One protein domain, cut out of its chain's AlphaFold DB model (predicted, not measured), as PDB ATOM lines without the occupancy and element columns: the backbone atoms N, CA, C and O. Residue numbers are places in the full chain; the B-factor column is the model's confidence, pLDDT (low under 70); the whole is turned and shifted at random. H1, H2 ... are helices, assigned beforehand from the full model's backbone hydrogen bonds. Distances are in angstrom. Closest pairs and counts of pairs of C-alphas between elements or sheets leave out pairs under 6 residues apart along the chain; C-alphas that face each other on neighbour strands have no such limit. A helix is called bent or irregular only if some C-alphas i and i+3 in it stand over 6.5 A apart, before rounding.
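What this domain is: This is residues 89 to 296 of the 296 residues of an uncharacterized protein of Biomphalaria glabrata (UniProt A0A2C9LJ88). Four helices, H1, H4, H8 and H10, lie side by side in a row and run the same way, with H2 and H5 forming a second layer behind H1 and H4; H11 lies behind H8 and H10, with a gap between it and H5. The short helices H3, H6, H7 and H9 gather at the end where H1 and H4 begin, and the long unnamed stretch 219 to 238 runs along the outside to H9. The printed part has 208 residues with eleven named helices, H1 to H11 in order, and no named strand: all helix. It is compact and rounded, with a radius of gyration of the C-alphas of 17.2 A and spans of 48 by 43 by 38 A.

Where its parts are: Find C-alpha 92 at (118.339, 78.734, 116.224); from there H1 runs 27.2 A to residue 111. H2 holds residues 119 to 135, 24.1 A, and H3 138 to 144. Look for H4 from C-alpha 147 at (109.834, 69.557, 110.386) to residue 166, 29.0 A; it is irregular, with C-alphas 148 and 151 7.7 A apart. Next come H5, 170 to 183, 20.0 A; H6, 189 to 193; H7, 195 to 203; H8, 206 to 218, 18.1 A; and H9, 239 to 246. H10, 252 to 270, 24.9 A, has a kink of 43 degrees near residue 261 and is only just irregular, with C-alphas 261 and 264 6.6 A apart. H11 runs from 278 to C-alpha 295 at (118.593, 56.869, 97.201), 25.7 A.

How they stand to each other: Start at the hub, H4, which touches five helices; the distances here are between closest C-alphas. H1, H2, H4 and H5 form an up-and-down bundle, each running against the one before. H4 and H5 are a hairpin, Ala 164 to Gln 173, 4.1 A; so are H1 and H2, Ile 102 to Leu 125, 6.3 A. H2 touches H5, Met 130 to Cys 179, 6.3 A. H4 touches H1 with residues 152 to 159 alone, Ser 107 to Val 159, 6.3 A, and H8 with residues 157 to 165 alone, Ile 161 to Gly 212, 5.6 A. H8 touches H10 at a shallow tilt of 6 degrees, Val 214 to Val 265, 6.2 A. With residues 147 to 151 alone H4 touches H9, Ile 147 to Leu 243, 6.5 A. H1 touches H3 with residues 92 to 95 alone, Ile 92 to Val 140, 5.1 A. H7 only just touches H4 and H11, with 3 pairs of C-alphas within 8 A each: Ile 150 to Val 201, 6.8 A, and Gly 199 to Thr 294, 7.3 A. H6 is close to H7 but not clearly touching, Gly 191 to Leu 198, 7.3 A. H5 and H11 are apart. Each O i to N i+4 pair is within hydrogen-bond range in H2, H3, H5, H6, H7, H8 and H11; in H1 15 of 16 are, in H4 14 of 16, in H9 3 of 4 and in H10 12 of 15.

The domain as a whole: The C-alphas farthest apart, those of Asp 237 and Ser 276, are 53.7 A from each other. The printed part has no cut and ends at 296, the chain's last residue. Only the link from H8 to H9 is long, and residues 274 to 279 stand free. Mean pLDDT of the printed part is 76.8; 76 residues are under 70, among them 211 to 248 and 279 to 296.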
ATOM      1  N   VAL A  89     127.252  80.096 115.367       97.12
ATOM      2  CA  VAL A  89     125.815  80.269 115.616       97.12
ATOM      3  C   VAL A  89     125.358  79.145 116.534       97.12
ATOM      4  O   VAL A  89     125.309  77.991 116.124       97.12
ATOM      5  N   LEU A  90     125.068  79.498 117.788       96.25
ATOM      6  CA  LEU A  90     124.697  78.554 118.855       96.25
ATOM      7  C   LEU A  90     123.204  78.615 119.211       96.25
ATOM      8  O   LEU A  90     122.743  77.954 120.136       96.25
ATOM      9  N   SER A  91     122.443  79.468 118.523       95.19
ATOM     10  CA  SER A  91     121.019  79.667 118.775       95.19
ATOM     11  C   SER A  91     120.245  79.680 117.468       95.19
ATOM     12  O   SER A  91     120.473  80.539 116.611       95.19
ATOM     13  N   ILE A  92     119.260  78.783 117.362       94.94
ATOM     14  CA  ILE A  92     118.339  78.734 116.224       94.94
ATOM     15  C   ILE A  92     117.626  80.069 116.021       94.94
ATOM     16  O   ILE A  92     117.342  80.455 114.895       94.94
ATOM     17  N   LYS A  93     117.374  80.818 117.102       93.31
ATOM     18  CA  LYS A  93     116.698  82.114 117.049       93.31
ATOM     19  C   LYS A  93     117.521  83.124 116.254       93.31
ATOM     20  O   LYS A  93     116.968  83.782 115.379       93.31
ATOM     21  N   ILE A  94     118.824  83.216 116.534       91.62
ATOM     22  CA  ILE A  94     119.744  84.118 115.824       91.62
ATOM     23  C   ILE A  94     119.833  83.706 114.356       91.62
ATOM     24  O   ILE A  94     119.685  84.553 113.475       91.62
ATOM     25  N   PHE A  95     120.020  82.403 114.105       95.25
ATOM     26  CA  PHE A  95     120.060  81.853 112.752       95.25
ATOM     27  C   PHE A  95     118.799  82.240 111.977       95.25
ATOM     28  O   PHE A  95     118.870  82.910 110.951       95.25
ATOM     29  N   TYR A  96     117.635  81.875 112.511       92.94
ATOM     30  CA  TYR A  96     116.339  82.032 111.871       92.94
ATOM     31  C   TYR A  96     115.977  83.491 111.595       92.94
ATOM     32  O   TYR A  96     115.486  83.803 110.511       92.94
ATOM     33  N   GLN A  97     116.216  84.393 112.551       90.81
ATOM     34  CA  GLN A  97     115.859  85.806 112.409       90.81
ATOM     35  C   GLN A  97     116.563  86.447 111.215       90.81
ATOM     36  O   GLN A  97     115.903  87.006 110.342       90.81
ATOM     37  N   LEU A  98     117.887  86.325 111.136       94.38
ATOM     38  CA  LEU A  98     118.629  86.914 110.028       94.38
ATOM     39  C   LEU A  98     118.390  86.150 108.719       94.38
ATOM     40  O   LEU A  98     118.185  86.760 107.669       94.38
ATOM     41  N   TYR A  99     118.354  84.819 108.785       95.88
ATOM     42  CA  TYR A  99     118.165  83.963 107.620       95.88
ATOM     43  C   TYR A  99     116.840  84.241 106.901       95.88
ATOM     44  O   TYR A  99     116.819  84.419 105.684       95.88
ATOM     45  N   THR A 100     115.734  84.344 107.641       94.50
ATOM     46  CA  THR A 100     114.415  84.626 107.052       94.50
ATOM     47  C   THR A 100     114.312  86.036 106.478       94.50
ATOM     48  O   THR A 100     113.669  86.220 105.439       94.50
ATOM     49  N   THR A 101     114.982  87.022 107.083       95.19
ATOM     50  CA  THR A 101     115.091  88.378 106.526       95.19
ATOM     51  C   THR A 101     115.818  88.350 105.178       95.19
ATOM     52  O   THR A 101     115.276  88.844 104.186       95.19
ATOM     53  N   ILE A 102     116.972  87.681 105.094       95.75
ATOM     54  CA  ILE A 102     117.731  87.531 103.840       95.75
ATOM     55  C   ILE A 102     116.915  86.764 102.785       95.75
ATOM     56  O   ILE A 102     116.779  87.229 101.650       95.75
ATOM     57  N   LEU A 103     116.314  85.627 103.151       94.50
ATOM     58  CA  LEU A 103     115.484  84.828 102.244       94.50
ATOM     59  C   LEU A 103     114.285  85.625 101.717       94.50
ATOM     60  O   LEU A 103     113.914  85.492 100.549       94.50
ATOM     61  N   THR A 104     113.683  86.481 102.542       92.25
ATOM     62  CA  THR A 104     112.568  87.342 102.127       92.25
ATOM     63  C   THR A 104     113.006  88.359 101.075       92.25
ATOM     64  O   THR A 104     112.279  88.573 100.101       92.25
ATOM     65  N   ILE A 105     114.179  88.973 101.245       92.44
ATOM     66  CA  ILE A 105     114.748  89.920 100.276       92.44
ATOM     67  C   ILE A 105     115.017  89.207  98.945       92.44
ATOM     68  O   ILE A 105     114.530  89.652  97.902       92.44
ATOM     69  N   LEU A 106     115.696  88.055  98.994       91.19
ATOM     70  CA  LEU A 106     116.040  87.257  97.814       91.19
ATOM     71  C   LEU A 106     114.797  86.699  97.097       91.19
ATOM     72  O   LEU A 106     114.729  86.658  95.873       91.19
ATOM     73  N   SER A 107     113.764  86.301  97.843       88.81
ATOM     74  CA  SER A 107     112.507  85.823  97.251       88.81
ATOM     75  C   SER A 107     111.770  86.949  96.523       88.81
ATOM     76  O   SER A 107     111.269  86.756  95.416       88.81
ATOM     77  N   LYS A 108     111.696  88.143  97.126       84.00
ATOM     78  CA  LYS A 108     111.006  89.294  96.527       84.00
ATOM     79  C   LYS A 108     111.682  89.769  95.244       84.00
ATOM     80  O   LYS A 108     110.961  90.125  94.314       84.00
ATOM     81  N   SER A 109     113.016  89.749  95.171       79.00
ATOM     82  CA  SER A 109     113.741  90.159  93.959       79.00
ATOM     83  C   SER A 109     113.392  89.288  92.752       79.00
ATOM     84  O   SER A 109     113.321  89.805  91.641       79.00
ATOM     85  N   ARG A 110     113.117  87.995  92.972       73.69
ATOM     86  CA  ARG A 110     112.802  87.019  91.916       73.69
ATOM     87  C   ARG A 110     111.312  86.878  91.600       73.69
ATOM     88  O   ARG A 110     110.974  86.363  90.540       73.69
ATOM     89  N   LEU A 111     110.424  87.340  92.482       67.75
ATOM     90  CA  LEU A 111     108.977  87.392  92.223       67.75
ATOM     91  C   LEU A 111     108.542  88.663  91.473       67.75
ATOM     92  O   LEU A 111     107.426  88.712  90.961       67.75
ATOM     93  N   GLN A 112     109.388  89.693  91.426       62.41
ATOM     94  CA  GLN A 112     109.112  90.950  90.730       62.41
ATOM     95  C   GLN A 112     109.772  90.943  89.345       62.41
ATOM     96  O   GLN A 112     110.936  90.573  89.209       62.41
ATOM     97  N   VAL A 113     109.023  91.349  88.315       53.25
ATOM     98  CA  VAL A 113     109.543  91.567  86.956       53.25
ATOM     99  C   VAL A 113     109.509  93.076  86.674       53.25
ATOM    100  O   VAL A 113     108.424  93.655  86.749       53.25
ATOM    101  N   PRO A 114     110.645  93.723  86.338       56.16
ATOM    102  CA  PRO A 114     112.000  93.164  86.258       56.16
ATOM    103  C   PRO A 114     112.592  92.839  87.641       56.16
ATOM    104  O   PRO A 114     112.177  93.411  88.650       56.16
ATOM    105  N   ALA A 115     113.577  91.931  87.666       61.44
ATOM    106  CA  ALA A 115     114.328  91.623  88.879       61.44
ATOM    107  C   ALA A 115     114.957  92.907  89.434       61.44
ATOM    108  O   ALA A 115     115.569  93.679  88.696       61.44
ATOM    109  N   LYS A 116     114.749  93.150  90.728       73.44
ATOM    110  CA  LYS A 116     115.052  94.450  91.341       73.44
ATOM    111  C   LYS A 116     116.474  94.561  91.901       73.44
ATOM    112  O   LYS A 116     116.930  95.675  92.109       73.44
ATOM    113  N   LEU A 117     117.137  93.440  92.183       88.12
ATOM    114  CA  LEU A 117     118.483  93.430  92.761       88.12
ATOM    115  C   LEU A 117     119.539  93.192  91.686       88.12
ATOM    116  O   LEU A 117     119.314  92.412  90.760       88.12
ATOM    117  N   SER A 118     120.697  93.826  91.849       91.25
ATOM    118  CA  SER A 118     121.893  93.495  91.081       91.25
ATOM    119  C   SER A 118     122.443  92.110  91.442       91.25
ATOM    120  O   SER A 118     122.226  91.586  92.540       91.25
ATOM    121  N   GLU A 119     123.229  91.542  90.526       91.00
ATOM    122  CA  GLU A 119     123.976  90.297  90.742       91.00
ATOM    123  C   GLU A 119     124.890  90.373  91.978       91.00
ATOM    124  O   GLU A 119     125.046  89.389  92.705       91.00
ATOM    125  N   GLU A 120     125.479  91.544  92.240       94.81
ATOM    126  CA  GLU A 120     126.350  91.782  93.393       94.81
ATOM    127  C   GLU A 120     125.575  91.645  94.709       94.81
ATOM    128  O   GLU A 120     125.996  90.911  95.608       94.81
ATOM    129  N   SER A 121     124.399  92.274  94.793       95.38
ATOM    130  CA  SER A 121     123.507  92.180  95.953       95.38
ATOM    131  C   SER A 121     123.070  90.739  96.217       95.38
ATOM    132  O   SER A 121     123.133  90.262  97.350       95.38
ATOM    133  N   GLU A 122     122.664  90.003  95.183       94.62
ATOM    134  CA  GLU A 122     122.251  88.603  95.340       94.62
ATOM    135  C   GLU A 122     123.417  87.698  95.744       94.62
ATOM    136  O   GLU A 122     123.264  86.832  96.609       94.62
ATOM    137  N   THR A 123     124.604  87.950  95.192       96.44
ATOM    138  CA  THR A 123     125.837  87.264  95.580       96.44
ATOM    139  C   THR A 123     126.146  87.467  97.061       96.44
ATOM    140  O   THR A 123     126.447  86.496  97.761       96.44
ATOM    141  N   ALA A 124     126.054  88.703  97.560       97.88
ATOM    142  CA  ALA A 124     126.304  89.020  98.963       97.88
ATOM    143  C   ALA A 124     125.306  88.319  99.902       97.88
ATOM    144  O   ALA A 124     125.714  87.719 100.900       97.88
ATOM    145  N   LEU A 125     124.015  88.314  99.554       97.38
ATOM    146  CA  LEU A 125     122.971  87.630 100.328       97.38
ATOM    147  C   LEU A 125     123.217  86.114 100.393       97.38
ATOM    148  O   LEU A 125     123.201  85.530 101.478       97.38
ATOM    149  N   ILE A 126     123.499  85.475  99.250       97.19
ATOM    150  CA  ILE A 126     123.744  84.024  99.186       97.19
ATOM    151  C   ILE A 126     125.011  83.649  99.962       97.19
ATOM    152  O   ILE A 126     124.986  82.699 100.744       97.19
ATOM    153  N   LYS A 127     126.105  84.406  99.811       97.88
ATOM    154  CA  LYS A 127     127.350  84.165 100.563       97.88
ATOM    155  C   LYS A 127     127.161  84.325 102.069       97.88
ATOM    156  O   LYS A 127     127.735  83.551 102.831       97.88
ATOM    157  N   THR A 128     126.337  85.281 102.497       97.75
ATOM    158  CA  THR A 128     126.009  85.470 103.918       97.75
ATOM    159  C   THR A 128     125.252  84.260 104.467       97.75
ATOM    160  O   THR A 128     125.651  83.716 105.493       97.75
ATOM    161  N   ILE A 129     124.235  83.761 103.748       97.19
ATOM    162  CA  ILE A 129     123.517  82.523 104.110       97.19
ATOM    163  C   ILE A 129     124.477  81.334 104.212       97.19
ATOM    164  O   ILE A 129     124.420  80.569 105.175       97.19
ATOM    165  N   MET A 130     125.362  81.176 103.225       97.56
ATOM    166  CA  MET A 130     126.332  80.084 103.223       97.56
ATOM    167  C   MET A 130     127.251  80.163 104.447       97.56
ATOM    168  O   MET A 130     127.435  79.162 105.136       97.56
ATOM    169  N   LEU A 131     127.785  81.340 104.774       97.56
ATOM    170  CA  LEU A 131     128.643  81.479 105.947       97.56
ATOM    171  C   LEU A 131     127.878  81.218 107.254       97.56
ATOM    172  O   LEU A 131     128.398  80.529 108.127       97.56
ATOM    173  N   MET A 132     126.633  81.693 107.373       96.69
ATOM    174  CA  MET A 132     125.780  81.407 108.533       96.69
ATOM    175  C   MET A 132     125.602  79.903 108.746       96.69
ATOM    176  O   MET A 132     125.771  79.420 109.860       96.69
ATOM    177  N   LEU A 133     125.301  79.157 107.678       96.19
ATOM    178  CA  LEU A 133     125.103  77.711 107.752       96.19
ATOM    179  C   LEU A 133     126.392  76.971 108.153       96.19
ATOM    180  O   LEU A 133     126.325  76.021 108.924       96.19
ATOM    181  N   GLN A 134     127.560  77.424 107.683       96.25
ATOM    182  CA  GLN A 134     128.868  76.870 108.083       96.25
ATOM    183  C   GLN A 134     129.238  77.209 109.538       96.25
ATOM    184  O   GLN A 134     129.887  76.419 110.232       96.25
ATOM    185  N   ALA A 135     128.848  78.396 110.002       96.88
ATOM    186  CA  ALA A 135     129.103  78.867 111.357       96.88
ATOM    187  C   ALA A 135     128.188  78.203 112.403       96.88
ATOM    188  O   ALA A 135     128.527  78.212 113.589       96.88
ATOM    189  N   SER A 136     127.061  77.613 111.994       97.69
ATOM    190  CA  SER A 136     126.130  76.906 112.878       97.69
ATOM    191  C   SER A 136     126.731  75.658 113.513       97.69
ATOM    192  O   SER A 136     127.463  74.896 112.876       97.69
ATOM    193  N   ASP A 137     126.430  75.454 114.794       96.56
ATOM    194  CA  ASP A 137     126.732  74.208 115.490       96.56
ATOM    195  C   ASP A 137     125.725  73.097 115.154       96.56
ATOM    196  O   ASP A 137     124.720  73.298 114.467       96.56
ATOM    197  N   GLU A 138     126.017  71.894 115.637       96.19
ATOM    198  CA  GLU A 138     125.192  70.715 115.387       96.19
ATOM    199  C   GLU A 138     123.770  70.855 115.945       96.19
ATOM    200  O   GLU A 138     122.829  70.374 115.316       96.19
ATOM    201  N   ASN A 139     123.585  71.553 117.071       96.69
ATOM    202  CA  ASN A 139     122.263  71.763 117.658       96.69
ATOM    203  C   ASN A 139     121.394  72.643 116.756       96.69
ATOM    204  O   ASN A 139     120.264  72.270 116.435       96.69
ATOM    205  N   VAL A 140     121.941  73.769 116.286       97.50
ATOM    206  CA  VAL A 140     121.252  74.668 115.355       97.50
ATOM    207  C   VAL A 140     120.928  73.953 114.049       97.50
ATOM    208  O   VAL A 140     119.805  74.068 113.565       97.50
ATOM    209  N   LEU A 141     121.868  73.185 113.486       97.00
ATOM    210  CA  LEU A 141     121.608  72.403 112.274       97.00
ATOM    211  C   LEU A 141     120.526  71.344 112.518       97.00
ATOM    212  O   LEU A 141     119.586  71.233 111.733       97.00
ATOM    213  N   SER A 142     120.606  70.598 113.621       95.19
ATOM    214  CA  SER A 142     119.628  69.560 113.953       95.19
ATOM    215  C   SER A 142     118.214  70.114 114.064       95.19
ATOM    216  O   SER A 142     117.277  69.513 113.526       95.19
ATOM    217  N   GLU A 143     118.069  71.278 114.691       95.88
ATOM    218  CA  GLU A 143     116.796  71.974 114.801       95.88
ATOM    219  C   GLU A 143     116.338  72.547 113.454       95.88
ATOM    220  O   GLU A 143     115.182  72.364 113.073       95.88
ATOM    221  N   PHE A 144     117.237  73.162 112.683       95.31
ATOM    222  CA  PHE A 144     116.924  73.733 111.373       95.31
ATOM    223  C   PHE A 144     116.491  72.680 110.341       95.31
ATOM    224  O   PHE A 144     115.612  72.945 109.527       95.31
ATOM    225  N   TYR A 145     117.030  71.461 110.402       93.75
ATOM    226  CA  TYR A 145     116.594  70.327 109.575       93.75
ATOM    227  C   TYR A 145     115.424  69.539 110.191       93.75
ATOM    228  O   TYR A 145     115.201  68.380 109.840       93.75
ATOM    229  N   SER A 146     114.689  70.120 111.140       90.94
ATOM    230  CA  SER A 146     113.449  69.536 111.657       90.94
ATOM    231  C   SER A 146     112.231  69.956 110.829       90.94
ATOM    232  O   SER A 146     112.263  70.905 110.041       90.94
ATOM    233  N   ILE A 147     111.108  69.272 111.057       84.62
ATOM    234  CA  ILE A 147     109.834  69.557 110.386       84.62
ATOM    235  C   ILE A 147     109.363  71.008 110.581       84.62
ATOM    236  O   ILE A 147     108.719  71.559 109.694       84.62
ATOM    237  N   ASN A 148     109.738  71.664 111.682       86.81
ATOM    238  CA  ASN A 148     109.314  73.032 111.996       86.81
ATOM    239  C   ASN A 148     109.825  74.063 110.975       86.81
ATOM    240  O   ASN A 148     109.176  75.079 110.734       86.81
ATOM    241  N   TYR A 149     110.963  73.785 110.335       89.56
ATOM    242  CA  TYR A 149     111.643  74.711 109.424       89.56
ATOM    243  C   TYR A 149     111.636  74.237 107.963       89.56
ATOM    244  O   TYR A 149     112.133  74.944 107.083       89.56
ATOM    245  N   ILE A 150     111.009  73.087 107.673       85.38
ATOM    246  CA  ILE A 150     111.005  72.473 106.335       85.38
ATOM    247  C   ILE A 150     110.434  73.398 105.254       85.38
ATOM    248  O   ILE A 150     110.941  73.438 104.139       85.38
ATOM    249  N   HIS A 151     109.417  74.196 105.584       84.31
ATOM    250  CA  HIS A 151     108.782  75.131 104.651       84.31
ATOM    251  C   HIS A 151     109.738  76.240 104.188       84.31
ATOM    252  O   HIS A 151     109.760  76.614 103.016       84.31
ATOM    253  N   ILE A 152     110.561  76.738 105.106       89.06
ATOM    254  CA  ILE A 152     111.547  77.781 104.844       89.06
ATOM    255  C   ILE A 152     112.740  77.214 104.071       89.06
ATOM    256  O   ILE A 152     113.200  77.834 103.111       89.06
ATOM    257  N   LEU A 153     113.176  76.000 104.414       90.38
ATOM    258  CA  LEU A 153     114.153  75.244 103.630       90.38
ATOM    259  C   LEU A 153     113.674  75.025 102.189       90.38
ATOM    260  O   LEU A 153     114.390  75.339 101.238       90.38
ATOM    261  N   ALA A 154     112.444  74.547 102.007       86.06
ATOM    262  CA  ALA A 154     111.848  74.326 100.694       86.06
ATOM    263  C   ALA A 154     111.779  75.612  99.858       86.06
ATOM    264  O   ALA A 154     112.114  75.613  98.666       86.06
ATOM    265  N   GLN A 155     111.401  76.731 100.485       87.62
ATOM    266  CA  GLN A 155     111.399  78.041  99.842       87.62
ATOM    267  C   GLN A 155     112.808  78.448  99.394       87.62
ATOM    268  O   GLN A 155     112.982  78.855  98.245       87.62
ATOM    269  N   GLN A 156     113.817  78.308 100.254       92.00
ATOM    270  CA  GLN A 156     115.204  78.611  99.905       92.00
ATOM    271  C   GLN A 156     115.692  77.784  98.718       92.00
ATOM    272  O   GLN A 156     116.257  78.341  97.776       92.00
ATOM    273  N   ILE A 157     115.464  76.471  98.744       89.44
ATOM    274  CA  ILE A 157     115.864  75.580  97.654       89.44
ATOM    275  C   ILE A 157     115.180  75.983  96.349       89.44
ATOM    276  O   ILE A 157     115.838  76.072  95.315       89.44
ATOM    277  N   THR A 158     113.892  76.321  96.395       86.94
ATOM    278  CA  THR A 158     113.150  76.806  95.224       86.94
ATOM    279  C   THR A 158     113.760  78.089  94.654       86.94
ATOM    280  O   THR A 158     113.956  78.192  93.442       86.94
ATOM    281  N   VAL A 159     114.105  79.059  95.507       89.88
ATOM    282  CA  VAL A 159     114.752  80.307  95.077       89.88
ATOM    283  C   VAL A 159     116.106  80.022  94.423       89.88
ATOM    284  O   VAL A 159     116.360  80.514  93.327       89.88
ATOM    285  N   LEU A 160     116.946  79.177  95.031       89.94
ATOM    286  CA  LEU A 160     118.261  78.830  94.480       89.94
ATOM    287  C   LEU A 160     118.158  78.073  93.151       89.94
ATOM    288  O   LEU A 160     118.921  78.360  92.234       89.94
ATOM    289  N   ILE A 161     117.197  77.156  93.010       84.19
ATOM    290  CA  ILE A 161     116.939  76.455  91.743       84.19
ATOM    291  C   ILE A 161     116.550  77.450  90.650       84.19
ATOM    292  O   ILE A 161     117.030  77.335  89.523       84.19
ATOM    293  N   ASN A 162     115.701  78.431  90.963       85.00
ATOM    294  CA  ASN A 162     115.299  79.449  89.996       85.00
ATOM    295  C   ASN A 162     116.478  80.333  89.580       85.00
ATOM    296  O   ASN A 162     116.620  80.607  88.392       85.00
ATOM    297  N   ILE A 163     117.351  80.718  90.516       85.81
ATOM    298  CA  ILE A 163     118.585  81.453  90.203       85.81
ATOM    299  C   ILE A 163     119.493  80.598  89.311       85.81
ATOM    300  O   ILE A 163     119.905  81.039  88.242       85.81
ATOM    301  N   ALA A 164     119.743  79.344  89.693       85.00
ATOM    302  CA  ALA A 164     120.582  78.433  88.922       85.00
ATOM    303  C   ALA A 164     120.052  78.208  87.495       85.00
ATOM    304  O   ALA A 164     120.839  78.161  86.554       85.00
ATOM    305  N   LYS A 165     118.729  78.098  87.324       79.00
ATOM    306  CA  LYS A 165     118.079  77.852  86.027       79.00
ATOM    307  C   LYS A 165     117.976  79.087  85.135       79.00
ATOM    308  O   LYS A 165     118.164  78.973  83.928       79.00
ATOM    309  N   LEU A 166     117.554  80.217  85.699       80.44
ATOM    310  CA  LEU A 166     117.020  81.347  84.929       80.44
ATOM    311  C   LEU A 166     117.979  82.532  84.850       80.44
ATOM    312  O   LEU A 166     117.776  83.412  84.014       80.44
ATOM    313  N   ASP A 167     118.991  82.592  85.719       82.69
ATOM    314  CA  ASP A 167     119.915  83.718  85.715       82.69
ATOM    315  C   ASP A 167     120.832  83.700  84.485       82.69
ATOM    316  O   ASP A 167     121.126  82.645  83.929       82.69
ATOM    317  N   LYS A 168     121.292  84.872  84.042       83.94
ATOM    318  CA  LYS A 168     122.219  84.985  82.908       83.94
ATOM    319  C   LYS A 168     123.674  84.808  83.345       83.94
ATOM    320  O   LYS A 168     124.487  84.337  82.549       83.94
ATOM    321  N   SER A 169     124.009  85.183  84.580       84.94
ATOM    322  CA  SER A 169     125.369  85.083  85.097       84.94
ATOM    323  C   SER A 169     125.718  83.643  85.438       84.94
ATOM    324  O   SER A 169     125.125  83.018  86.317       84.94
ATOM    325  N   ARG A 170     126.758  83.119  84.782       84.19
ATOM    326  CA  ARG A 170     127.298  81.789  85.093       84.19
ATOM    327  C   ARG A 170     127.881  81.714  86.501       84.19
ATOM    328  O   ARG A 170     127.853  80.639  87.092       84.19
ATOM    329  N   GLU A 171     128.390  82.816  87.039       87.75
ATOM    330  CA  GLU A 171     128.948  82.839  88.391       87.75
ATOM    331  C   GLU A 171     127.838  82.782  89.441       87.75
ATOM    332  O   GLU A 171     127.924  81.976  90.369       87.75
ATOM    333  N   LEU A 172     126.743  83.522  89.240       87.56
ATOM    334  CA  LEU A 172     125.590  83.454  90.135       87.56
ATOM    335  C   LEU A 172     124.877  82.092  90.058       87.56
ATOM    336  O   LEU A 172     124.497  81.540  91.091       87.56
ATOM    337  N   GLN A 173     124.777  81.492  88.862       85.88
ATOM    338  CA  GLN A 173     124.273  80.122  88.703       85.88
ATOM    339  C   GLN A 173     125.101  79.107  89.509       85.88
ATOM    340  O   GLN A 173     124.543  78.304  90.259       85.88
ATOM    341  N   LYS A 174     126.439  79.149  89.387       83.88
ATOM    342  CA  LYS A 174     127.347  78.272  90.149       83.88
ATOM    343  C   LYS A 174     127.226  78.507  91.650       83.88
ATOM    344  O   LYS A 174     127.187  77.544  92.411       83.88
ATOM    345  N   LEU A 175     127.149  79.768  92.077       91.31
ATOM    346  CA  LEU A 175     126.990  80.119  93.485       91.31
ATOM    347  C   LEU A 175     125.689  79.542  94.056       91.31
ATOM    348  O   LEU A 175     125.705  78.978  95.148       91.31
ATOM    349  N   ALA A 176     124.587  79.620  93.308       90.25
ATOM    350  CA  ALA A 176     123.314  79.044  93.722       90.25
ATOM    351  C   ALA A 176     123.380  77.513  93.852       90.25
ATOM    352  O   ALA A 176     122.902  76.969  94.847       90.25
ATOM    353  N   LEU A 177     124.025  76.819  92.906       86.19
ATOM    354  CA  LEU A 177     124.239  75.368  92.987       86.19
ATOM    355  C   LEU A 177     125.119  74.974  94.183       86.19
ATOM    356  O   LEU A 177     124.760  74.064  94.928       86.19
ATOM    357  N   ASN A 178     126.221  75.687  94.416       88.50
ATOM    358  CA  ASN A 178     127.081  75.461  95.580       88.50
ATOM    359  C   ASN A 178     126.322  75.686  96.893       88.50
ATOM    360  O   ASN A 178     126.490  74.931  97.846       88.50
ATOM    361  N   CYS A 179     125.450  76.695  96.935       94.75
ATOM    362  CA  CYS A 179     124.590  76.945  98.083       94.75
ATOM    363  C   CYS A 179     123.618  75.772  98.317       94.75
ATOM    364  O   CYS A 179     123.494  75.321  99.452       94.75
ATOM    365  N   ILE A 180     123.000  75.211  97.265       90.12
ATOM    366  CA  ILE A 180     122.145  74.010  97.373       90.12
ATOM    367  C   ILE A 180     122.923  72.832  97.969       90.12
ATOM    368  O   ILE A 180     122.443  72.220  98.920       90.12
ATOM    369  N   LEU A 181     124.125  72.540  97.461       87.19
ATOM    370  CA  LEU A 181     124.972  71.462  97.993       87.19
ATOM    371  C   LEU A 181     125.305  71.680  99.473       87.19
ATOM    372  O   LEU A 181     125.273  70.748 100.272       87.19
ATOM    373  N   GLN A 182     125.545  72.928  99.867       93.12
ATOM    374  CA  GLN A 182     125.805  73.257 101.260       93.12
ATOM    375  C   GLN A 182     124.569  73.080 102.152       93.12
ATOM    376  O   GLN A 182     124.690  72.601 103.278       93.12
ATOM    377  N   PHE A 183     123.370  73.404 101.655       93.12
ATOM    378  CA  PHE A 183     122.115  73.069 102.335       93.12
ATOM    379  C   PHE A 183     121.924  71.559 102.479       93.12
ATOM    380  O   PHE A 183     121.374  71.126 103.488       93.12
ATOM    381  N   MET A 184     122.409  70.765 101.529       89.38
ATOM    382  CA  MET A 184     122.430  69.302 101.619       89.38
ATOM    383  C   MET A 184     123.529  68.760 102.537       89.38
ATOM    384  O   MET A 184     123.573  67.557 102.761       89.38
ATOM    385  N   GLN A 185     124.375  69.631 103.102       92.88
ATOM    386  CA  GLN A 185     125.504  69.257 103.959       92.88
ATOM    387  C   GLN A 185     126.501  68.326 103.253       92.88
ATOM    388  O   GLN A 185     127.168  67.513 103.891       92.88
ATOM    389  N   GLU A 186     126.625  68.474 101.933       87.00
ATOM    390  CA  GLU A 186     127.558  67.698 101.121       87.00
ATOM    391  C   GLU A 186     129.004  67.944 101.581       87.00
ATOM    392  O   GLU A 186     129.442  69.091 101.719       87.00
ATOM    393  N   GLY A 187     129.742  66.862 101.836       86.25
ATOM    394  CA  GLY A 187     131.134  66.917 102.290       86.25
ATOM    395  C   GLY A 187     131.336  67.415 103.728       86.25
ATOM    396  O   GLY A 187     132.453  67.796 104.079       86.25
ATOM    397  N   THR A 188     130.289  67.449 104.566       91.12
ATOM    398  CA  THR A 188     130.413  67.801 105.990       91.12
ATOM    399  C   THR A 188     130.202  66.590 106.896       91.12
ATOM    400  O   THR A 188     129.403  65.701 106.607       91.12
ATOM    401  N   LYS A 189     130.855  66.595 108.068       92.75
ATOM    402  CA  LYS A 189     130.653  65.567 109.106       92.75
ATOM    403  C   LYS A 189     129.185  65.455 109.537       92.75
ATOM    404  O   LYS A 189     128.701  64.364 109.815       92.75
ATOM    405  N   TYR A 190     128.471  66.583 109.603       93.50
ATOM    406  CA  TYR A 190     127.044  66.575 109.926       93.50
ATOM    407  C   TYR A 190     126.244  65.847 108.838       93.50
ATOM    408  O   TYR A 190     125.363  65.056 109.173       93.50
ATOM    409  N   GLY A 191     126.577  66.082 107.563       90.94
ATOM    410  CA  GLY A 191     125.993  65.397 106.411       90.94
ATOM    411  C   GLY A 191     126.178  63.886 106.460       90.94
ATOM    412  O   GLY A 191     125.201  63.150 106.362       90.94
ATOM    413  N   GLU A 192     127.407  63.432 106.712       90.06
ATOM    414  CA  GLU A 192     127.744  62.006 106.828       90.06
ATOM    415  C   GLU A 192     126.940  61.305 107.933       90.06
ATOM    416  O   GLU A 192     126.366  60.241 107.714       90.06
ATOM    417  N   VAL A 193     126.850  61.922 109.116       93.25
ATOM    418  CA  VAL A 193     126.135  61.347 110.268       93.25
ATOM    419  C   VAL A 193     124.614  61.381 110.077       93.25
ATOM    420  O   VAL A 193     123.912  60.483 110.538       93.25
ATOM    421  N   ASN A 194     124.085  62.401 109.392       90.94
ATOM    422  CA  ASN A 194     122.645  62.658 109.279       90.94
ATOM    423  C   ASN A 194     122.085  62.412 107.869       90.94
ATOM    424  O   ASN A 194     121.011  62.927 107.547       90.94
ATOM    425  N   ALA A 195     122.768  61.624 107.034       87.25
ATOM    426  CA  ALA A 195     122.425  61.429 105.623       87.25
ATOM    427  C   ALA A 195     120.957  61.017 105.405       87.25
ATOM    428  O   ALA A 195     120.269  61.580 104.555       87.25
ATOM    429  N   VAL A 196     120.432  60.097 106.226       85.25
ATOM    430  CA  VAL A 196     119.025  59.655 106.145       85.25
ATOM    431  C   VAL A 196     118.061  60.807 106.445       85.25
ATOM    432  O   VAL A 196     117.160  61.069 105.649       85.25
ATOM    433  N   LYS A 197     118.288  61.539 107.544       86.81
ATOM    434  CA  LYS A 197     117.469  62.692 107.952       86.81
ATOM    435  C   LYS A 197     117.478  63.783 106.882       86.81
ATOM    436  O   LYS A 197     116.429  64.315 106.538       86.81
ATOM    437  N   LEU A 198     118.651  64.108 106.342       88.62
ATOM    438  CA  LEU A 198     118.786  65.084 105.261       88.62
ATOM    439  C   LEU A 198     118.056  64.614 104.002       88.62
ATOM    440  O   LEU A 198     117.317  65.392 103.402       88.62
ATOM    441  N   GLY A 199     118.180  63.332 103.652       83.75
ATOM    442  CA  GLY A 199     117.427  62.738 102.555       83.75
ATOM    443  C   GLY A 199     115.913  62.895 102.726       83.75
ATOM    444  O   GLY A 199     115.237  63.226 101.758       83.75
ATOM    445  N   ASP A 200     115.374  62.738 103.941       83.06
ATOM    446  CA  ASP A 200     113.936  62.907 104.204       83.06
ATOM    447  C   ASP A 200     113.505  64.364 104.039       83.06
ATOM    448  O   ASP A 200     112.486  64.652 103.413       83.06
ATOM    449  N   VAL A 201     114.317  65.295 104.549       85.75
ATOM    450  CA  VAL A 201     114.068  66.736 104.425       85.75
ATOM    451  C   VAL A 201     114.057  67.174 102.959       85.75
ATOM    452  O   VAL A 201     113.191  67.947 102.548       85.75
ATOM    453  N   PHE A 202     114.996  66.675 102.151       84.69
ATOM    454  CA  PHE A 202     115.119  67.063 100.745       84.69
ATOM    455  C   PHE A 202     114.283  66.215  99.783       84.69
ATOM    456  O   PHE A 202     114.112  66.632  98.635       84.69
ATOM    457  N   ALA A 203     113.702  65.090 100.217       82.00
ATOM    458  CA  ALA A 203     112.879  64.216  99.374       82.00
ATOM    459  C   ALA A 203     111.732  64.979  98.691       82.00
ATOM    460  O   ALA A 203     111.479  64.800  97.500       82.00
ATOM    461  N   HIS A 204     111.086  65.895  99.416       74.94
ATOM    462  CA  HIS A 204     110.058  66.789  98.878       74.94
ATOM    463  C   HIS A 204     110.567  67.659  97.712       74.94
ATOM    464  O   HIS A 204     109.867  67.831  96.712       74.94
ATOM    465  N   CYS A 205     111.779  68.200  97.827       76.94
ATOM    466  CA  CYS A 205     112.362  69.117  96.847       76.94
ATOM    467  C   CYS A 205     113.094  68.392  95.706       76.94
ATOM    468  O   CYS A 205     113.432  69.026  94.703       76.94
ATOM    469  N   LEU A 206     113.359  67.088  95.849       76.69
ATOM    470  CA  LEU A 206     114.246  66.322  94.974       76.69
ATOM    471  C   LEU A 206     113.871  66.420  93.484       76.69
ATOM    472  O   LEU A 206     114.757  66.751  92.694       76.69
ATOM    473  N   PRO A 207     112.600  66.248  93.060       72.00
ATOM    474  CA  PRO A 207     112.242  66.400  91.648       72.00
ATOM    475  C   PRO A 207     112.596  67.790  91.095       72.00
ATOM    476  O   PRO A 207     113.095  67.916  89.974       72.00
ATOM    477  N   GLY A 208     112.382  68.837  91.899       73.38
ATOM    478  CA  GLY A 208     112.689  70.220  91.538       73.38
ATOM    479  C   GLY A 208     114.189  70.475  91.414       73.38
ATOM    480  O   GLY A 208     114.616  71.103  90.439       73.38
ATOM    481  N   ILE A 209     114.977  69.958  92.363       74.69
ATOM    482  CA  ILE A 209     116.444  70.048  92.372       74.69
ATOM    483  C   ILE A 209     117.020  69.360  91.137       74.69
ATOM    484  O   ILE A 209     117.789  69.962  90.391       74.69
ATOM    485  N   VAL A 210     116.601  68.123  90.889       72.31
ATOM    486  CA  VAL A 210     117.146  67.282  89.824       72.31
ATOM    487  C   VAL A 210     116.785  67.836  88.438       72.31
ATOM    488  O   VAL A 210     117.658  68.006  87.586       72.31
ATOM    489  N   THR A 211     115.534  68.265  88.241       69.94
ATOM    490  CA  THR A 211     115.125  69.010  87.032       69.94
ATOM    491  C   THR A 211     115.897  70.330  86.904       69.94
ATOM    492  O   THR A 211     116.268  70.745  85.811       69.94
ATOM    493  N   GLY A 212     116.134  71.007  88.036       68.94
ATOM    494  CA  GLY A 212     117.055  72.137  88.210       68.94
ATOM    495  C   GLY A 212     118.379  71.923  87.504       68.94
ATOM    496  O   GLY A 212     118.693  72.601  86.529       68.94
ATOM    497  N   MET A 213     119.113  70.941  88.009       69.88
ATOM    498  CA  MET A 213     120.459  70.605  87.575       69.88
ATOM    499  C   MET A 213     120.506  70.221  86.098       69.88
ATOM    500  O   MET A 213     121.364  70.724  85.376       69.88
ATOM    501  N   VAL A 214     119.556  69.419  85.606       67.81
ATOM    502  CA  VAL A 214     119.533  69.032  84.188       67.81
ATOM    503  C   VAL A 214     119.399  70.223  83.259       67.81
ATOM    504  O   VAL A 214     120.150  70.297  82.288       67.81
ATOM    505  N   LEU A 215     118.507  71.179  83.534       68.12
ATOM    506  CA  LEU A 215     118.400  72.369  82.682       68.12
ATOM    507  C   LEU A 215     119.701  73.184  82.677       68.12
ATOM    508  O   LEU A 215     120.110  73.669  81.622       68.12
ATOM    509  N   VAL A 216     120.382  73.288  83.825       68.62
ATOM    510  CA  VAL A 216     121.662  74.009  83.912       68.62
ATOM    511  C   VAL A 216     122.753  73.315  83.102       68.62
ATOM    512  O   VAL A 216     123.459  73.979  82.338       68.62
ATOM    513  N   VAL A 217     122.887  71.993  83.240       65.00
ATOM    514  CA  VAL A 217     123.945  71.218  82.573       65.00
ATOM    515  C   VAL A 217     123.679  71.071  81.072       65.00
ATOM    516  O   VAL A 217     124.606  71.179  80.273       65.00
ATOM    517  N   THR A 218     122.427  70.868  80.662       65.50
ATOM    518  CA  THR A 218     122.071  70.699  79.243       65.50
ATOM    519  C   THR A 218     121.977  72.022  78.481       65.50
ATOM    520  O   THR A 218     121.907  72.004  77.255       65.50
ATOM    521  N   GLY A 219     121.926  73.170  79.170       57.94
ATOM    522  CA  GLY A 219     121.706  74.477  78.540       57.94
ATOM    523  C   GLY A 219     120.371  74.587  77.793       57.94
ATOM    524  O   GLY A 219     120.178  75.518  77.014       57.94
ATOM    525  N   SER A 220     119.453  73.636  78.002       52.72
ATOM    526  CA  SER A 220     118.179  73.570  77.294       52.72
ATOM    527  C   SER A 220     117.214  74.588  77.889       52.72
ATOM    528  O   SER A 220     116.547  74.327  78.885       52.72
ATOM    529  N   SER A 221     117.091  75.753  77.257       46.50
ATOM    530  CA  SER A 221     116.130  76.796  77.644       46.50
ATOM    531  C   SER A 221     114.657  76.392  77.458       46.50
ATOM    532  O   SER A 221     113.767  77.120  77.885       46.50
ATOM    533  N   ASN A 222     114.378  75.240  76.831       40.09
ATOM    534  CA  ASN A 222     113.057  74.930  76.269       40.09
ATOM    535  C   ASN A 222     112.296  73.782  76.956       40.09
ATOM    536  O   ASN A 222     111.299  73.320  76.413       40.09
ATOM    537  N   GLN A 223     112.701  73.326  78.146       40.16
ATOM    538  CA  GLN A 223     111.918  72.330  78.903       40.16
ATOM    539  C   GLN A 223     111.615  72.756  80.341       40.16
ATOM    540  O   GLN A 223     111.467  71.941  81.247       40.16
ATOM    541  N   GLY A 224     111.439  74.059  80.550       37.72
ATOM    542  CA  GLY A 224     110.714  74.571  81.705       37.72
ATOM    543  C   GLY A 224     109.204  74.449  81.505       37.72
ATOM    544  O   GLY A 224     108.512  75.459  81.595       37.72
ATOM    545  N   GLN A 225     108.661  73.248  81.251       35.41
ATOM    546  CA  GLN A 225     107.298  73.037  81.732       35.41
ATOM    547  C   GLN A 225     107.404  73.206  83.236       35.41
ATOM    548  O   GLN A 225     108.167  72.503  83.899       35.41
ATOM    549  N   ALA A 226     106.723  74.225  83.743       37.41
ATOM    550  CA  ALA A 226     106.565  74.446  85.154       37.41
ATOM    551  C   ALA A 226     106.028  73.149  85.774       37.41
ATOM    552  O   ALA A 226     104.822  72.956  85.879       37.41
ATOM    553  N   VAL A 227     106.919  72.288  86.272       33.94
ATOM    554  CA  VAL A 227     106.607  71.394  87.390       33.94
ATOM    555  C   VAL A 227     106.595  72.280  88.636       33.94
ATOM    556  O   VAL A 227     107.363  72.144  89.580       33.94
ATOM    557  N   PHE A 228     105.753  73.303  88.555       38.03
ATOM    558  CA  PHE A 228     105.180  73.992  89.670       38.03
ATOM    559  C   PHE A 228     104.111  73.022  90.130       38.03
ATOM    560  O   PHE A 228     103.101  72.847  89.454       38.03
ATOM    561  N   VAL A 229     104.341  72.349  91.252       35.03
ATOM    562  CA  VAL A 229     103.192  71.999  92.074       35.03
ATOM    563  C   VAL A 229     102.699  73.355  92.572       35.03
ATOM    564  O   VAL A 229     103.434  74.017  93.314       35.03
ATOM    565  N   PRO A 230     101.538  73.853  92.104       32.09
ATOM    566  CA  PRO A 230     100.984  75.067  92.660       32.09
ATOM    567  C   PRO A 230     100.810  74.864  94.146       32.09
ATOM    568  O   PRO A 230     100.530  73.736  94.557       32.09
ATOM    569  N   LYS A 231     100.973  75.951  94.919       29.86
ATOM    570  CA  LYS A 231     100.551  76.035  96.324       29.86
ATOM    571  C   LYS A 231      99.383  75.079  96.513       29.86
ATOM    572  O   LYS A 231      98.329  75.341  95.918       29.86
ATOM    573  N   PRO A 232      99.547  73.977  97.254       35.31
ATOM    574  CA  PRO A 232      98.395  73.161  97.540       35.31
ATOM    575  C   PRO A 232      97.406  74.109  98.198       35.31
ATOM    576  O   PRO A 232      97.784  74.976  98.995       35.31
ATOM    577  N   ASN A 233      96.171  74.069  97.718       37.00
ATOM    578  CA  ASN A 233      95.108  74.880  98.264       37.00
ATOM    579  C   ASN A 233      94.827  74.307  99.654       37.00
ATOM    580  O   ASN A 233      93.968  73.448  99.825       37.00
ATOM    581  N   TYR A 234      95.674  74.668 100.615       40.50
ATOM    582  CA  TYR A 234      95.606  74.144 101.957       40.50
ATOM    583  C   TYR A 234      94.473  74.880 102.663       40.50
ATOM    584  O   TYR A 234      94.478  76.118 102.680       40.50
ATOM    585  N   PRO A 235      93.504  74.158 103.251       36.41
ATOM    586  CA  PRO A 235      92.596  74.778 104.200       36.41
ATOM    587  C   PRO A 235      93.421  75.521 105.262       36.41
ATOM    588  O   PRO A 235      94.521  75.099 105.626       36.41
ATOM    589  N   LYS A 236      92.919  76.673 105.717       44.56
ATOM    590  CA  LYS A 236      93.589  77.590 106.660       44.56
ATOM    591  C   LYS A 236      93.737  77.014 108.080       44.56
ATOM    592  O   LYS A 236      93.945  77.769 109.027       44.56
ATOM    593  N   ASP A 237      93.656  75.700 108.230       47.12
ATOM    594  CA  ASP A 237      93.513  75.037 109.513       47.12
ATOM    595  C   ASP A 237      94.843  74.398 109.926       47.12
ATOM    596  O   ASP A 237      95.299  73.418 109.345       47.12
ATOM    597  N   SER A 238      95.441  75.004 110.956       57.91
ATOM    598  CA  SER A 238      96.668  74.634 111.676       57.91
ATOM    599  C   SER A 238      97.974  74.552 110.866       57.91
ATOM    600  O   SER A 238      98.135  73.767 109.932       57.91
ATOM    601  N   VAL A 239      98.976  75.317 111.322       58.47
ATOM    602  CA  VAL A 239     100.368  75.277 110.834       58.47
ATOM    603  C   VAL A 239     100.926  73.847 110.868       58.47
ATOM    604  O   VAL A 239     101.640  73.447 109.953       58.47
ATOM    605  N   ASP A 240     100.518  73.030 111.840       57.66
ATOM    606  CA  ASP A 240     100.984  71.645 111.980       57.66
ATOM    607  C   ASP A 240     100.498  70.731 110.849       57.66
ATOM    608  O   ASP A 240     101.226  69.838 110.411       57.66
ATOM    609  N   ALA A 241      99.278  70.944 110.345       58.88
ATOM    610  CA  ALA A 241      98.753  70.180 109.215       58.88
ATOM    611  C   ALA A 241      99.472  70.564 107.911       58.88
ATOM    612  O   ALA A 241      99.790  69.698 107.093       58.88
ATOM    613  N   GLN A 242      99.802  71.851 107.756       61.56
ATOM    614  CA  GLN A 242     100.579  72.354 106.622       61.56
ATOM    615  C   GLN A 242     102.014  71.811 106.637       61.56
ATOM    616  O   GLN A 242     102.481  71.304 105.618       61.56
ATOM    617  N   LEU A 243     102.690  71.827 107.789       63.50
ATOM    618  CA  LEU A 243     104.044  71.281 107.930       63.50
ATOM    619  C   LEU A 243     104.089  69.770 107.664       63.50
ATOM    620  O   LEU A 243     104.970  69.299 106.949       63.50
ATOM    621  N   LYS A 244     103.101  69.012 108.160       65.50
ATOM    622  CA  LYS A 244     102.992  67.567 107.897       65.50
ATOM    623  C   LYS A 244     102.795  67.237 106.422       65.50
ATOM    624  O   LYS A 244     103.290  66.215 105.973       65.50
ATOM    625  N   SER A 245     102.120  68.097 105.663       66.44
ATOM    626  CA  SER A 245     101.927  67.879 104.224       66.44
ATOM    627  C   SER A 245     103.199  68.062 103.383       66.44
ATOM    628  O   SER A 245     103.253  67.579 102.256       66.44
ATOM    629  N   LEU A 246     104.203  68.773 103.913       62.69
ATOM    630  CA  LEU A 246     105.514  68.948 103.277       62.69
ATOM    631  C   LEU A 246     106.472  67.800 103.606       62.69
ATOM    632  O   LEU A 246     107.443  67.586 102.882       62.69
ATOM    633  N   TYR A 247     106.208  67.071 104.692       67.88
ATOM    634  CA  TYR A 247     106.958  65.874 105.027       67.88
ATOM    635  C   TYR A 247     106.593  64.752 104.055       67.88
ATOM    636  O   TYR A 247     105.425  64.410 103.873       67.88
ATOM    637  N   VAL A 248     107.612  64.178 103.425       68.62
ATOM    638  CA  VAL A 248     107.449  63.080 102.482       68.62
ATOM    639  C   VAL A 248     107.851  61.788 103.162       68.62
ATOM    640  O   VAL A 248     109.021  61.559 103.455       68.62
ATOM    641  N   GLU A 249     106.877  60.907 103.340       71.62
ATOM    642  CA  GLU A 249     107.163  59.507 103.602       71.62
ATOM    643  C   GLU A 249     107.601  58.843 102.289       71.62
ATOM    644  O   GLU A 249     106.845  58.827 101.307       71.62
ATOM    645  N   ARG A 250     108.822  58.290 102.254       72.56
ATOM    646  CA  ARG A 250     109.401  57.603 101.081       72.56
ATOM    647  C   ARG A 250     108.760  56.227 100.841       72.56
ATOM    648  O   ARG A 250     109.425  55.199 100.790       72.56
ATOM    649  N   SER A 251     107.442  56.205 100.705       78.19
ATOM    650  CA  SER A 251     106.646  55.014 100.421       78.19
ATOM    651  C   SER A 251     106.886  54.488  99.001       78.19
ATOM    652  O   SER A 251     107.367  55.196  98.112       78.19
ATOM    653  N   GLN A 252     106.465  53.249  98.732       74.75
ATOM    654  CA  GLN A 252     106.585  52.655  97.396       74.75
ATOM    655  C   GLN A 252     105.860  53.469  96.307       74.75
ATOM    656  O   GLN A 252     106.284  53.485  95.149       74.75
ATOM    657  N   SER A 253     104.753  54.139  96.649       77.88
ATOM    658  CA  SER A 253     104.034  55.026  95.728       77.88
ATOM    659  C   SER A 253     104.824  56.305  95.452       77.88
ATOM    660  O   SER A 253     104.907  56.709  94.290       77.88
ATOM    661  N   TRP A 254     105.461  56.888  96.473       80.69
ATOM    662  CA  TRP A 254     106.363  58.024  96.300       80.69
ATOM    663  C   TRP A 254     107.527  57.663  95.375       80.69
ATOM    664  O   TRP A 254     107.739  58.353  94.382       80.69
ATOM    665  N   VAL A 255     108.199  56.529  95.609       76.56
ATOM    666  CA  VAL A 255     109.305  56.055  94.755       76.56
ATOM    667  C   VAL A 255     108.861  55.933  93.295       76.56
ATOM    668  O   VAL A 255     109.540  56.433  92.400       76.56
ATOM    669  N   LYS A 256     107.688  55.335  93.039       75.56
ATOM    670  CA  LYS A 256     107.124  55.200  91.682       75.56
ATOM    671  C   LYS A 256     106.758  56.538  91.035       75.56
ATOM    672  O   LYS A 256     106.795  56.643  89.812       75.56
ATOM    673  N   SER A 257     106.338  57.531  91.813       74.06
ATOM    674  CA  SER A 257     106.010  58.861  91.290       74.06
ATOM    675  C   SER A 257     107.277  59.652  90.991       74.06
ATOM    676  O   SER A 257     107.437  60.192  89.899       74.06
ATOM    677  N   THR A 258     108.209  59.677  91.941       69.06
ATOM    678  CA  THR A 258     109.493  60.360  91.813       69.06
ATOM    679  C   THR A 258     110.308  59.780  90.664       69.06
ATOM    680  O   THR A 258     110.812  60.546  89.850       69.06
ATOM    681  N   SER A 259     110.356  58.454  90.495       71.06
ATOM    682  CA  SER A 259     111.071  57.828  89.375       71.06
ATOM    683  C   SER A 259     110.535  58.245  88.002       71.06
ATOM    684  O   SER A 259     111.323  58.426  87.079       71.06
ATOM    685  N   LYS A 260     109.225  58.497  87.859       74.31
ATOM    686  CA  LYS A 260     108.649  59.039  86.615       74.31
ATOM    687  C   LYS A 260     109.132  60.457  86.310       74.31
ATOM    688  O   LYS A 260     109.306  60.788  85.143       74.31
ATOM    689  N   HIS A 261     109.353  61.284  87.332       66.50
ATOM    690  CA  HIS A 261     109.919  62.627  87.161       66.50
ATOM    691  C   HIS A 261     111.434  62.593  86.932       66.50
ATOM    692  O   HIS A 261     111.962  63.429  86.204       66.50
ATOM    693  N   LEU A 262     112.125  61.622  87.532       67.38
ATOM    694  CA  LEU A 262     113.565  61.434  87.369       67.38
ATOM    695  C   LEU A 262     113.934  60.763  86.041       67.38
ATOM    696  O   LEU A 262     115.024  61.012  85.547       67.38
ATOM    697  N   GLY A 263     113.053  59.962  85.437       69.25
ATOM    698  CA  GLY A 263     113.313  59.267  84.169       69.25
ATOM    699  C   GLY A 263     113.792  60.197  83.043       69.25
ATOM    700  O   GLY A 263     114.921  60.038  82.591       69.25
ATOM    701  N   PRO A 264     113.021  61.236  82.662       68.56
ATOM    702  CA  PRO A 264     113.425  62.178  81.611       68.56
ATOM    703  C   PRO A 264     114.727  62.927  81.925       68.56
ATOM    704  O   PRO A 264     115.496  63.272  81.031       68.56
ATOM    705  N   VAL A 265     114.980  63.184  83.209       64.69
ATOM    706  CA  VAL A 265     116.224  63.790  83.684       64.69
ATOM    707  C   VAL A 265     117.393  62.834  83.473       64.69
ATOM    708  O   VAL A 265     118.421  63.241  82.937       64.69
ATOM    709  N   ILE A 266     117.246  61.578  83.889       67.50
ATOM    710  CA  ILE A 266     118.262  60.544  83.716       67.50
ATOM    711  C   ILE A 266     118.544  60.347  82.225       67.50
ATOM    712  O   ILE A 266     119.708  60.309  81.849       67.50
ATOM    713  N   ASP A 267     117.524  60.337  81.366       70.38
ATOM    714  CA  ASP A 267     117.697  60.236  79.911       70.38
ATOM    715  C   ASP A 267     118.503  61.415  79.343       70.38
ATOM    716  O   ASP A 267     119.441  61.223  78.562       70.38
ATOM    717  N   ALA A 268     118.199  62.641  79.781       68.25
ATOM    718  CA  ALA A 268     118.953  63.830  79.394       68.25
ATOM    719  C   ALA A 268     120.414  63.770  79.873       68.25
ATOM    720  O   ALA A 268     121.323  64.156  79.138       68.25
ATOM    721  N   ILE A 269     120.652  63.250  81.081       65.06
ATOM    722  CA  ILE A 269     121.990  63.040  81.646       65.06
ATOM    723  C   ILE A 269     122.753  61.948  80.888       65.06
ATOM    724  O   ILE A 269     123.923  62.136  80.561       65.06
ATOM    725  N   CYS A 270     122.103  60.836  80.547       69.12
ATOM    726  CA  CYS A 270     122.674  59.777  79.719       69.12
ATOM    727  C   CYS A 270     123.124  60.322  78.355       69.12
ATOM    728  O   CYS A 270     124.189  59.948  77.862       69.12
ATOM    729  N   GLY A 271     122.388  61.283  77.786       69.88
ATOM    730  CA  GLY A 271     122.795  62.013  76.583       69.88
ATOM    731  C   GLY A 271     124.064  62.868  76.741       69.88
ATOM    732  O   GLY A 271     124.709  63.194  75.747       69.88
ATOM    733  N   LEU A 272     124.464  63.215  77.971       68.50
ATOM    734  CA  LEU A 272     125.689  63.971  78.265       68.50
ATOM    735  C   LEU A 272     126.925  63.083  78.453       68.50
ATOM    736  O   LEU A 272     128.044  63.596  78.466       68.50
ATOM    737  N   VAL A 273     126.763  61.762  78.567       63.75
ATOM    738  CA  VAL A 273     127.891  60.821  78.702       63.75
ATOM    739  C   VAL A 273     128.791  60.853  77.458       63.75
ATOM    740  O   VAL A 273     129.995  60.626  77.548       63.75
ATOM    741  N   SER A 274     128.243  61.235  76.305       68.31
ATOM    742  CA  SER A 274     128.957  61.456  75.043       68.31
ATOM    743  C   SER A 274     129.387  62.917  74.813       68.31
ATOM    744  O   SER A 274     129.870  63.251  73.731       68.31
ATOM    745  N   ASN A 275     129.256  63.805  75.811       70.69
ATOM    746  CA  ASN A 275     129.653  65.212  75.691       70.69
ATOM    747  C   ASN A 275     131.157  65.336  75.405       70.69
ATOM    748  O   ASN A 275     131.962  64.614  75.992       70.69
ATOM    749  N   SER A 276     131.560  66.273  74.542       72.25
ATOM    750  CA  SER A 276     132.963  66.469  74.156       72.25
ATOM    751  C   SER A 276     133.860  66.890  75.331       72.25
ATOM    752  O   SER A 276     135.030  66.500  75.386       72.25
ATOM    753  N   HIS A 277     133.319  67.604  76.321       68.69
ATOM    754  CA  HIS A 277     134.076  68.124  77.456       68.69
ATOM    755  C   HIS A 277     134.150  67.120  78.622       68.69
ATOM    756  O   HIS A 277     133.152  66.809  79.272       68.69
ATOM    757  N   TRP A 278     135.358  66.661  78.961       73.50
ATOM    758  CA  TRP A 278     135.575  65.594  79.954       73.50
ATOM    759  C   TRP A 278     135.033  65.907  81.353       73.50
ATOM    760  O   TRP A 278     134.492  65.025  82.010       73.50
ATOM    761  N   LYS A 279     135.113  67.170  81.790       68.56
ATOM    762  CA  LYS A 279     134.612  67.584  83.108       68.56
ATOM    763  C   LYS A 279     133.092  67.435  83.238       68.56
ATOM    764  O   LYS A 279     132.620  67.108  84.315       68.56
ATOM    765  N   VAL A 280     132.343  67.614  82.144       64.19
ATOM    766  CA  VAL A 280     130.883  67.403  82.128       64.19
ATOM    767  C   VAL A 280     130.578  65.921  82.321       64.19
ATOM    768  O   VAL A 280     129.734  65.573  83.139       64.19
ATOM    769  N   ARG A 281     131.326  65.045  81.636       65.81
ATOM    770  CA  ARG A 281     131.204  63.591  81.805       65.81
ATOM    771  C   ARG A 281     131.522  63.158  83.238       65.81
ATOM    772  O   ARG A 281     130.764  62.384  83.807       65.81
ATOM    773  N   GLN A 282     132.587  63.697  83.836       67.69
ATOM    774  CA  GLN A 282     132.957  63.390  85.223       67.69
ATOM    775  C   GLN A 282     131.864  63.817  86.209       67.69
ATOM    776  O   GLN A 282     131.427  63.009  87.014       67.69
ATOM    777  N   THR A 283     131.350  65.046  86.097       66.62
ATOM    778  CA  THR A 283     130.277  65.531  86.981       66.62
ATOM    779  C   THR A 283     128.998  64.700  86.864       66.62
ATOM    780  O   THR A 283     128.311  64.493  87.859       66.62
ATOM    781  N   VAL A 284     128.678  64.194  85.669       63.59
ATOM    782  CA  VAL A 284     127.552  63.270  85.465       63.59
ATOM    783  C   VAL A 284     127.767  61.946  86.203       63.59
ATOM    784  O   VAL A 284     126.834  61.447  86.831       63.59
ATOM    785  N   VAL A 285     128.984  61.398  86.159       65.44
ATOM    786  CA  VAL A 285     129.343  60.173  86.889       65.44
ATOM    787  C   VAL A 285     129.254  60.396  88.397       65.44
ATOM    788  O   VAL A 285     128.601  59.609  89.078       65.44
ATOM    789  N   ASP A 286     129.823  61.492  88.901       66.56
ATOM    790  CA  ASP A 286     129.799  61.832  90.328       66.56
ATOM    791  C   ASP A 286     128.352  62.025  90.824       66.56
ATOM    792  O   ASP A 286     127.970  61.518  91.877       66.56
ATOM    793  N   PHE A 287     127.503  62.695  90.032       64.88
ATOM    794  CA  PHE A 287     126.082  62.872  90.348       64.88
ATOM    795  C   PHE A 287     125.315  61.544  90.365       64.88
ATOM    796  O   PHE A 287     124.545  61.294  91.291       64.88
ATOM    797  N   ALA A 288     125.516  60.686  89.360       59.69
ATOM    798  CA  ALA A 288     124.873  59.376  89.307       59.69
ATOM    799  C   ALA A 288     125.297  58.499  90.492       59.69
ATOM    800  O   ALA A 288     124.452  57.848  91.105       59.69
ATOM    801  N   GLN A 289     126.581  58.534  90.856       58.84
ATOM    802  CA  GLN A 289     127.098  57.860  92.040       58.84
ATOM    803  C   GLN A 289     126.415  58.378  93.308       58.84
ATOM    804  O   GLN A 289     125.910  57.572  94.086       58.84
ATOM    805  N   GLN A 290     126.333  59.695  93.499       61.56
ATOM    806  CA  GLN A 290     125.734  60.267  94.705       61.56
ATOM    807  C   GLN A 290     124.233  59.984  94.804       61.56
ATOM    808  O   GLN A 290     123.730  59.669  95.884       61.56
ATOM    809  N   LEU A 291     123.520  60.020  93.674       57.94
ATOM    810  CA  LEU A 291     122.110  59.645  93.610       57.94
ATOM    811  C   LEU A 291     121.916  58.174  93.994       57.94
ATOM    812  O   LEU A 291     121.058  57.878  94.819       57.94
ATOM    813  N   LEU A 292     122.728  57.265  93.446       53.28
ATOM    814  CA  LEU A 292     122.661  55.842  93.780       53.28
ATOM    815  C   LEU A 292     122.976  55.604  95.258       53.28
ATOM    816  O   LEU A 292     122.188  54.956  95.926       53.28
ATOM    817  N   MET A 293     124.050  56.193  95.788       56.34
ATOM    818  CA  MET A 293     124.468  56.002  97.183       56.34
ATOM    819  C   MET A 293     123.487  56.582  98.211       56.34
ATOM    820  O   MET A 293     123.441  56.103  99.340       56.34
ATOM    821  N   THR A 294     122.718  57.612  97.846       51.59
ATOM    822  CA  THR A 294     121.812  58.317  98.776       51.59
ATOM    823  C   THR A 294     120.352  57.866  98.645       51.59
ATOM    824  O   THR A 294     119.547  58.093  99.551       51.59
ATOM    825  N   CYS A 295     119.973  57.270  97.505       43.97
ATOM    826  CA  CYS A 295     118.593  56.869  97.201       43.97
ATOM    827  C   CYS A 295     118.369  55.350  97.077       43.97
ATOM    828  O   CYS A 295     117.211  54.959  96.915       43.97
ATOM    829  N   SER A 296     119.417  54.517  97.131       42.56
ATOM    830  CA  SER A 296     119.304  53.059  97.333       42.56
ATOM    831  C   SER A 296     119.164  52.712  98.809       42.56
ATOM    832  O   SER A 296     118.333  51.836  99.124       42.56
TER     833      SER A 296